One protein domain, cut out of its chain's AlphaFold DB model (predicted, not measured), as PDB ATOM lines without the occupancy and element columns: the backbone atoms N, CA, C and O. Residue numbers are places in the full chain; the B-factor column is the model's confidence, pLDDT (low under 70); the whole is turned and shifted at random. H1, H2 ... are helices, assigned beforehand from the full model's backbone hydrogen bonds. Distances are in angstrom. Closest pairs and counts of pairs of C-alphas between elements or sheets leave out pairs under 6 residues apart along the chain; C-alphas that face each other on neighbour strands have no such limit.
ATOM      1  N   ASP A 468     231.616 227.644 321.743       92.75
ATOM      2  CA  ASP A 468     231.370 228.732 320.797       92.75
ATOM      3  C   ASP A 468     232.435 228.725 319.690       92.75
ATOM      4  O   ASP A 468     233.621 228.499 319.935       92.75
ATOM      5  N   MET A 469     232.009 228.958 318.449       95.44
ATOM      6  CA  MET A 469     232.902 228.956 317.289       95.44
ATOM      7  C   MET A 469     233.919 230.118 317.381       95.44
ATOM      8  O   MET A 469     233.489 231.274 317.415       95.44
ATOM      9  N   PRO A 470     235.244 229.858 317.378       95.12
ATOM     10  CA  PRO A 470     236.265 230.908 317.395       95.12
ATOM     11  C   PRO A 470     236.133 231.912 316.241       95.12
ATOM     12  O   PRO A 470     235.666 231.566 315.162       95.12
ATOM     13  N   GLU A 471     236.607 233.148 316.425       94.75
ATOM     14  CA  GLU A 471     236.466 234.223 315.420       94.75
ATOM     15  C   GLU A 471     237.422 234.115 314.211       94.75
ATOM     16  O   GLU A 471     237.316 234.906 313.275       94.75
ATOM     17  N   ASN A 472     238.373 233.172 314.213       96.75
ATOM     18  CA  ASN A 472     239.376 233.015 313.155       96.75
ATOM     19  C   ASN A 472     239.737 231.541 312.889       96.75
ATOM     20  O   ASN A 472     239.545 230.666 313.736       96.75
ATOM     21  N   LEU A 473     240.282 231.284 311.697       96.62
ATOM     22  CA  LEU A 473     240.563 229.943 311.181       96.62
ATOM     23  C   LEU A 473     241.655 229.214 311.977       96.62
ATOM     24  O   LEU A 473     241.533 228.018 312.240       96.62
ATOM     25  N   GLU A 474     242.706 229.927 312.372       97.00
ATOM     26  CA  GLU A 474     243.841 229.395 313.124       97.00
ATOM     27  C   GLU A 474     243.402 228.892 314.507       97.00
ATOM     28  O   GLU A 474     243.766 227.786 314.902       97.00
ATOM     29  N   SER A 475     242.547 229.641 315.212       95.69
ATOM     30  CA  SER A 475     241.960 229.209 316.484       95.69
ATOM     31  C   SER A 475     241.071 227.969 316.334       95.69
ATOM     32  O   SER A 475     241.112 227.104 317.204       95.69
ATOM     33  N   VAL A 476     240.315 227.833 315.234       95.81
ATOM     34  CA  VAL A 476     239.549 226.599 314.958       95.81
ATOM     35  C   VAL A 476     240.489 225.405 314.761       95.81
ATOM     36  O   VAL A 476     240.237 224.345 315.327       95.81
ATOM     37  N   LYS A 477     241.588 225.565 314.011       95.56
ATOM     38  CA  LYS A 477     242.574 224.489 313.784       95.56
ATOM     39  C   LYS A 477     243.233 224.024 315.081       95.56
ATOM     40  O   LYS A 477     243.160 222.841 315.396       95.56
ATOM     41  N   VAL A 478     243.751 224.963 315.875       95.88
ATOM     42  CA  VAL A 478     244.352 224.675 317.189       95.88
ATOM     43  C   VAL A 478     243.361 223.953 318.110       95.88
ATOM     44  O   VAL A 478     243.750 223.044 318.838       95.88
ATOM     45  N   TYR A 479     242.073 224.306 318.064       95.38
ATOM     46  CA  TYR A 479     241.047 223.635 318.864       95.38
ATOM     47  C   TYR A 479     240.747 222.200 318.383       95.38
ATOM     48  O   TYR A 479     240.576 221.298 319.199       95.38
ATOM     49  N   LEU A 480     240.733 221.958 317.067       94.62
ATOM     50  CA  LEU A 480     240.562 220.610 316.502       94.62
ATOM     51  C   LEU A 480     241.760 219.694 316.811       94.62
ATOM     52  O   LEU A 480     241.555 218.528 317.150       94.62
ATOM     53  N   GLU A 481     242.984 220.231 316.763       94.25
ATOM     54  CA  GLU A 481     244.210 219.534 317.182       94.25
ATOM     55  C   GLU A 481     244.151 219.124 318.667       94.25
ATOM     56  O   GLU A 481     244.501 217.997 319.014       94.25
ATOM     57  N   GLN A 482     243.643 220.000 319.545       94.06
ATOM     58  CA  GLN A 482     243.500 219.729 320.987       94.06
ATOM     59  C   GLN A 482     242.502 218.608 321.326       94.06
ATOM     60  O   GLN A 482     242.634 217.991 322.381       94.06
ATOM     61  N   ILE A 483     241.521 218.332 320.458       92.75
ATOM     62  CA  ILE A 483     240.540 217.241 320.644       92.75
ATOM     63  C   ILE A 483     241.045 215.916 320.026       92.75
ATOM     64  O   ILE A 483     240.329 214.918 320.010       92.75
ATOM     65  N   GLU A 484     242.286 215.878 319.524       92.38
ATOM     66  CA  GLU A 484     242.889 214.711 318.854       92.38
ATOM     67  C   GLU A 484     242.087 214.232 317.619       92.38
ATOM     68  O   GLU A 484     242.174 213.071 317.206       92.38
ATOM     69  N   ILE A 485     241.308 215.123 316.988       88.31
ATOM     70  CA  ILE A 485     240.571 214.799 315.760       88.31
ATOM     71  C   ILE A 485     241.582 214.720 314.607       88.31
ATOM     72  O   ILE A 485     242.265 215.709 314.340       88.31
ATOM     73  N   PRO A 486     241.690 213.588 313.880       85.38
ATOM     74  CA  PRO A 486     242.668 213.475 312.805       85.38
ATOM     75  C   PRO A 486     242.364 214.486 311.695       85.38
ATOM     76  O   PRO A 486     241.244 214.484 311.181       85.38
ATOM     77  N   GLU A 487     243.365 215.261 311.259       85.00
ATOM     78  CA  GLU A 487     243.252 216.280 310.189       85.00
ATOM     79  C   GLU A 487     242.540 215.761 308.924       85.00
ATOM     80  O   GLU A 487     241.824 216.489 308.240       85.00
ATOM     81  N   ASN A 488     242.674 214.460 308.651       88.19
ATOM     82  CA  ASN A 488     242.033 213.760 307.538       88.19
ATOM     83  C   ASN A 488     240.487 213.771 307.570       88.19
ATOM     84  O   ASN A 488     239.881 213.501 306.535       88.19
ATOM     85  N   HIS A 489     239.845 214.038 308.716       91.19
ATOM     86  CA  HIS A 489     238.378 214.087 308.842       91.19
ATOM     87  C   HIS A 489     237.785 215.478 308.577       91.19
ATOM     88  O   HIS A 489     236.662 215.571 308.088       91.19
ATOM     89  N   ILE A 490     238.506 216.552 308.916       95.50
ATOM     90  CA  ILE A 490     238.016 217.938 308.847       95.50
ATOM     91  C   ILE A 490     239.107 218.794 308.196       95.50
ATOM     92  O   ILE A 490     239.975 219.351 308.866       95.50
ATOM     93  N   LYS A 491     239.061 218.910 306.865       95.50
ATOM     94  CA  LYS A 491     239.964 219.791 306.113       95.50
ATOM     95  C   LYS A 491     239.491 221.238 306.221       95.50
ATOM     96  O   LYS A 491     238.352 221.549 305.867       95.50
ATOM     97  N   LEU A 492     240.374 222.126 306.679       96.56
ATOM     98  CA  LEU A 492     240.103 223.560 306.800       96.56
ATOM     99  C   LEU A 492     241.222 224.417 306.173       96.56
ATOM    100  O   LEU A 492     242.404 224.187 306.457       96.56
ATOM    101  N   PRO A 493     240.890 225.457 305.386       97.56
ATOM    102  CA  PRO A 493     239.537 225.860 304.986       97.56
ATOM    103  C   PRO A 493     238.930 224.883 303.959       97.56
ATOM    104  O   PRO A 493     239.653 224.167 303.271       97.56
ATOM    105  N   ILE A 494     237.601 224.852 303.855       97.56
ATOM    106  CA  ILE A 494     236.870 223.982 302.926       97.56
ATOM    107  C   ILE A 494     237.072 224.506 301.501       97.56
ATOM    108  O   ILE A 494     236.588 225.590 301.162       97.56
ATOM    109  N   THR A 495     237.779 223.740 300.671       97.44
ATOM    110  CA  THR A 495     238.102 224.085 299.276       97.44
ATOM    111  C   THR A 495     237.186 223.411 298.254       97.44
ATOM    112  O   THR A 495     236.970 223.961 297.175       97.44
ATOM    113  N   GLU A 496     236.601 222.256 298.581       96.38
ATOM    114  CA  GLU A 496     235.714 221.502 297.689       96.38
ATOM    115  C   GLU A 496     234.236 221.642 298.086       96.38
ATOM    116  O   GLU A 496     233.847 221.402 299.229       96.38
ATOM    117  N   GLN A 497     233.372 221.979 297.121       94.00
ATOM    118  CA  GLN A 497     231.933 222.166 297.365       94.00
ATOM    119  C   GLN A 497     231.226 220.871 297.816       94.00
ATOM    120  O   GLN A 497     230.226 220.922 298.532       94.00
ATOM    121  N   THR A 498     231.760 219.714 297.425       96.12
ATOM    122  CA  THR A 498     231.327 218.369 297.835       96.12
ATOM    123  C   THR A 498     231.547 218.094 299.322       96.12
ATOM    124  O   THR A 498     230.707 217.443 299.940       96.12
ATOM    125  N   GLU A 499     232.622 218.623 299.914       96.31
ATOM    126  CA  GLU A 499     232.956 218.420 301.334       96.31
ATOM    127  C   GLU A 499     232.169 219.355 302.272       96.31
ATOM    128  O   GLU A 499     232.013 219.050 303.454       96.31
ATOM    129  N   VAL A 500     231.610 220.465 301.763       95.69
ATOM    130  CA  VAL A 500     230.910 221.492 302.567       95.69
ATOM    131  C   VAL A 500     229.876 220.897 303.520       95.69
ATOM    132  O   VAL A 500     229.852 221.249 304.697       95.69
ATOM    133  N   LYS A 501     229.011 219.998 303.035       96.12
ATOM    134  CA  LYS A 501     227.921 219.457 303.855       96.12
ATOM    135  C   LYS A 501     228.447 218.558 304.977       96.12
ATOM    136  O   LYS A 501     228.046 218.735 306.124       96.12
ATOM    137  N   THR A 502     229.340 217.625 304.655       96.81
ATOM    138  CA  THR A 502     229.903 216.675 305.624       96.81
ATOM    139  C   THR A 502     230.750 217.387 306.671       96.81
ATOM    140  O   THR A 502     230.560 217.162 307.863       96.81
ATOM    141  N   THR A 503     231.601 218.327 306.255       96.50
ATOM    142  CA  THR A 503     232.459 219.084 307.175       96.50
ATOM    143  C   THR A 503     231.638 219.984 308.104       96.50
ATOM    144  O   THR A 503     231.936 220.067 309.292       96.50
ATOM    145  N   LEU A 504     230.548 220.599 307.622       96.50
ATOM    146  CA  LEU A 504     229.628 221.358 308.480       96.50
ATOM    147  C   LEU A 504     228.843 220.477 309.462       96.50
ATOM    148  O   LEU A 504     228.564 220.922 310.576       96.50
ATOM    149  N   GLU A 505     228.466 219.257 309.074       95.38
ATOM    150  CA  GLU A 505     227.793 218.309 309.970       95.38
ATOM    151  C   GLU A 505     228.728 217.814 311.085       95.38
ATOM    152  O   GLU A 505     228.283 217.722 312.229       95.38
ATOM    153  N   GLU A 506     230.015 217.583 310.800       95.44
ATOM    154  CA  GLU A 506     231.025 217.280 311.827       95.44
ATOM    155  C   GLU A 506     231.319 218.490 312.729       95.44
ATOM    156  O   GLU A 506     231.255 218.371 313.954       95.44
ATOM    157  N   LEU A 507     231.539 219.684 312.159       95.69
ATOM    158  CA  LEU A 507     231.778 220.904 312.943       95.69
ATOM    159  C   LEU A 507     230.615 221.216 313.904       95.69
ATOM    160  O   LEU A 507     230.867 221.628 315.031       95.69
ATOM    161  N   LYS A 508     229.357 220.945 313.526       95.50
ATOM    162  CA  LYS A 508     228.166 221.107 314.394       95.50
ATOM    163  C   LYS A 508     228.028 220.076 315.526       95.50
ATOM    164  O   LYS A 508     227.108 220.179 316.349       95.50
ATOM    165  N   LYS A 509     228.893 219.059 315.578       94.31
ATOM    166  CA  LYS A 509     229.017 218.174 316.749       94.31
ATOM    167  C   LYS A 509     229.924 218.783 317.822       94.31
ATOM    168  O   LYS A 509     229.752 218.446 318.988       94.31
ATOM    169  N   ILE A 510     230.843 219.664 317.418       94.81
ATOM    170  CA  ILE A 510     231.916 220.237 318.242       94.81
ATOM    171  C   ILE A 510     231.557 221.666 318.672       94.81
ATOM    172  O   ILE A 510     231.596 221.996 319.854       94.81
ATOM    173  N   PHE A 511     231.160 222.498 317.709       95.44
ATOM    174  CA  PHE A 511     230.882 223.914 317.904       95.44
ATOM    175  C   PHE A 511     229.383 224.213 317.830       95.44
ATOM    176  O   PHE A 511     228.662 223.594 317.039       95.44
ATOM    177  N   ASP A 512     228.916 225.198 318.601       92.25
ATOM    178  CA  ASP A 512     227.569 225.748 318.434       92.25
ATOM    179  C   ASP A 512     227.605 226.982 317.523       92.25
ATOM    180  O   ASP A 512     228.252 227.986 317.813       92.25
ATOM    181  N   PHE A 513     226.939 226.893 316.370       93.19
ATOM    182  CA  PHE A 513     226.784 228.016 315.448       93.19
ATOM    183  C   PHE A 513     225.503 227.895 314.612       93.19
ATOM    184  O   PHE A 513     225.245 226.884 313.949       93.19
ATOM    185  N   GLU A 514     224.705 228.967 314.585       89.75
ATOM    186  CA  GLU A 514     223.532 229.066 313.702       89.75
ATOM    187  C   GLU A 514     223.944 229.199 312.229       89.75
ATOM    188  O   GLU A 514     223.346 228.587 311.339       89.75
ATOM    189  N   LYS A 515     224.990 229.996 311.973       92.88
ATOM    190  CA  LYS A 515     225.561 230.270 310.651       92.88
ATOM    191  C   LYS A 515     227.056 230.003 310.683       92.88
ATOM    192  O   LYS A 515     227.732 230.383 311.631       92.88
ATOM    193  N   ALA A 516     227.549 229.334 309.652       94.94
ATOM    194  CA  ALA A 516     228.955 228.994 309.543       94.94
ATOM    195  C   ALA A 516     229.765 230.252 309.157       94.94
ATOM    196  O   ALA A 516     229.346 230.927 308.214       94.94
ATOM    197  N   PRO A 517     230.866 230.598 309.854       95.81
ATOM    198  CA  PRO A 517     231.635 231.804 309.546       95.81
ATOM    199  C   PRO A 517     232.300 231.755 308.168       95.81
ATOM    200  O   PRO A 517     232.856 230.725 307.794       95.81
ATOM    201  N   ASP A 518     232.326 232.877 307.446       96.38
ATOM    202  CA  ASP A 518     232.835 232.925 306.065       96.38
ATOM    203  C   ASP A 518     234.299 232.454 305.935       96.38
ATOM    204  O   ASP A 518     234.662 231.839 304.935       96.38
ATOM    205  N   PHE A 519     235.131 232.665 306.965       96.69
ATOM    206  CA  PHE A 519     236.555 232.301 306.955       96.69
ATOM    207  C   PHE A 519     236.827 230.787 306.883       96.69
ATOM    208  O   PHE A 519     237.956 230.391 306.592       96.69
ATOM    209  N   ILE A 520     235.835 229.924 307.148       97.38
ATOM    210  CA  ILE A 520     236.017 228.470 307.001       97.38
ATOM    211  C   ILE A 520     235.945 228.025 305.537       97.38
ATOM    212  O   ILE A 520     236.304 226.888 305.241       97.38
ATOM    213  N   PHE A 521     235.473 228.883 304.629       97.38
ATOM    214  CA  PHE A 521     235.306 228.573 303.214       97.38
ATOM    215  C   PHE A 521     236.431 229.206 302.388       97.38
ATOM    216  O   PHE A 521     236.608 230.419 302.369       97.38
TER     217      PHE A 521
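What this domain is: This is residues 468 to 521 of the 535 residues of an uncharacterized protein of Gigaspora rosea (UniProt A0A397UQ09). With little regular structure, this is a rounded body made mostly of loops, in which two short helices, H1 and then H2, stand on opposite sides, apart from each other. A long looping link joins them, and after H2 residues 511 to 521 fold back. The printed part has 54 residues, 21 of them in the two helices; there is no named strand, and the class is all helix. It is compact, with a radius of gyration of the C-alphas of 10.2 A and spans of 26 by 24 by 19 A.

How they stand to each other: H1, residues 473 to 482, is apart from H2, residues 500 to 510. In H1 every O i to N i+4 pair is within hydrogen-bond range; in H2 5 of 7 are.

Where its parts are: H1 begins at C-alpha 473 (240.563, 229.943, 311.181) and measures 14.5 A from first to last C-alpha. H2 measures 15.8 A and ends at C-alpha 510 (231.916, 220.237, 318.242).

The domain as a whole: The C-alphas farthest apart, those of Gln 482 and Gln 497, are 26.4 A apart. Residues 483 to 499 form the long link. The printed part has no cut, and no printed residue is under 70 in pLDDT.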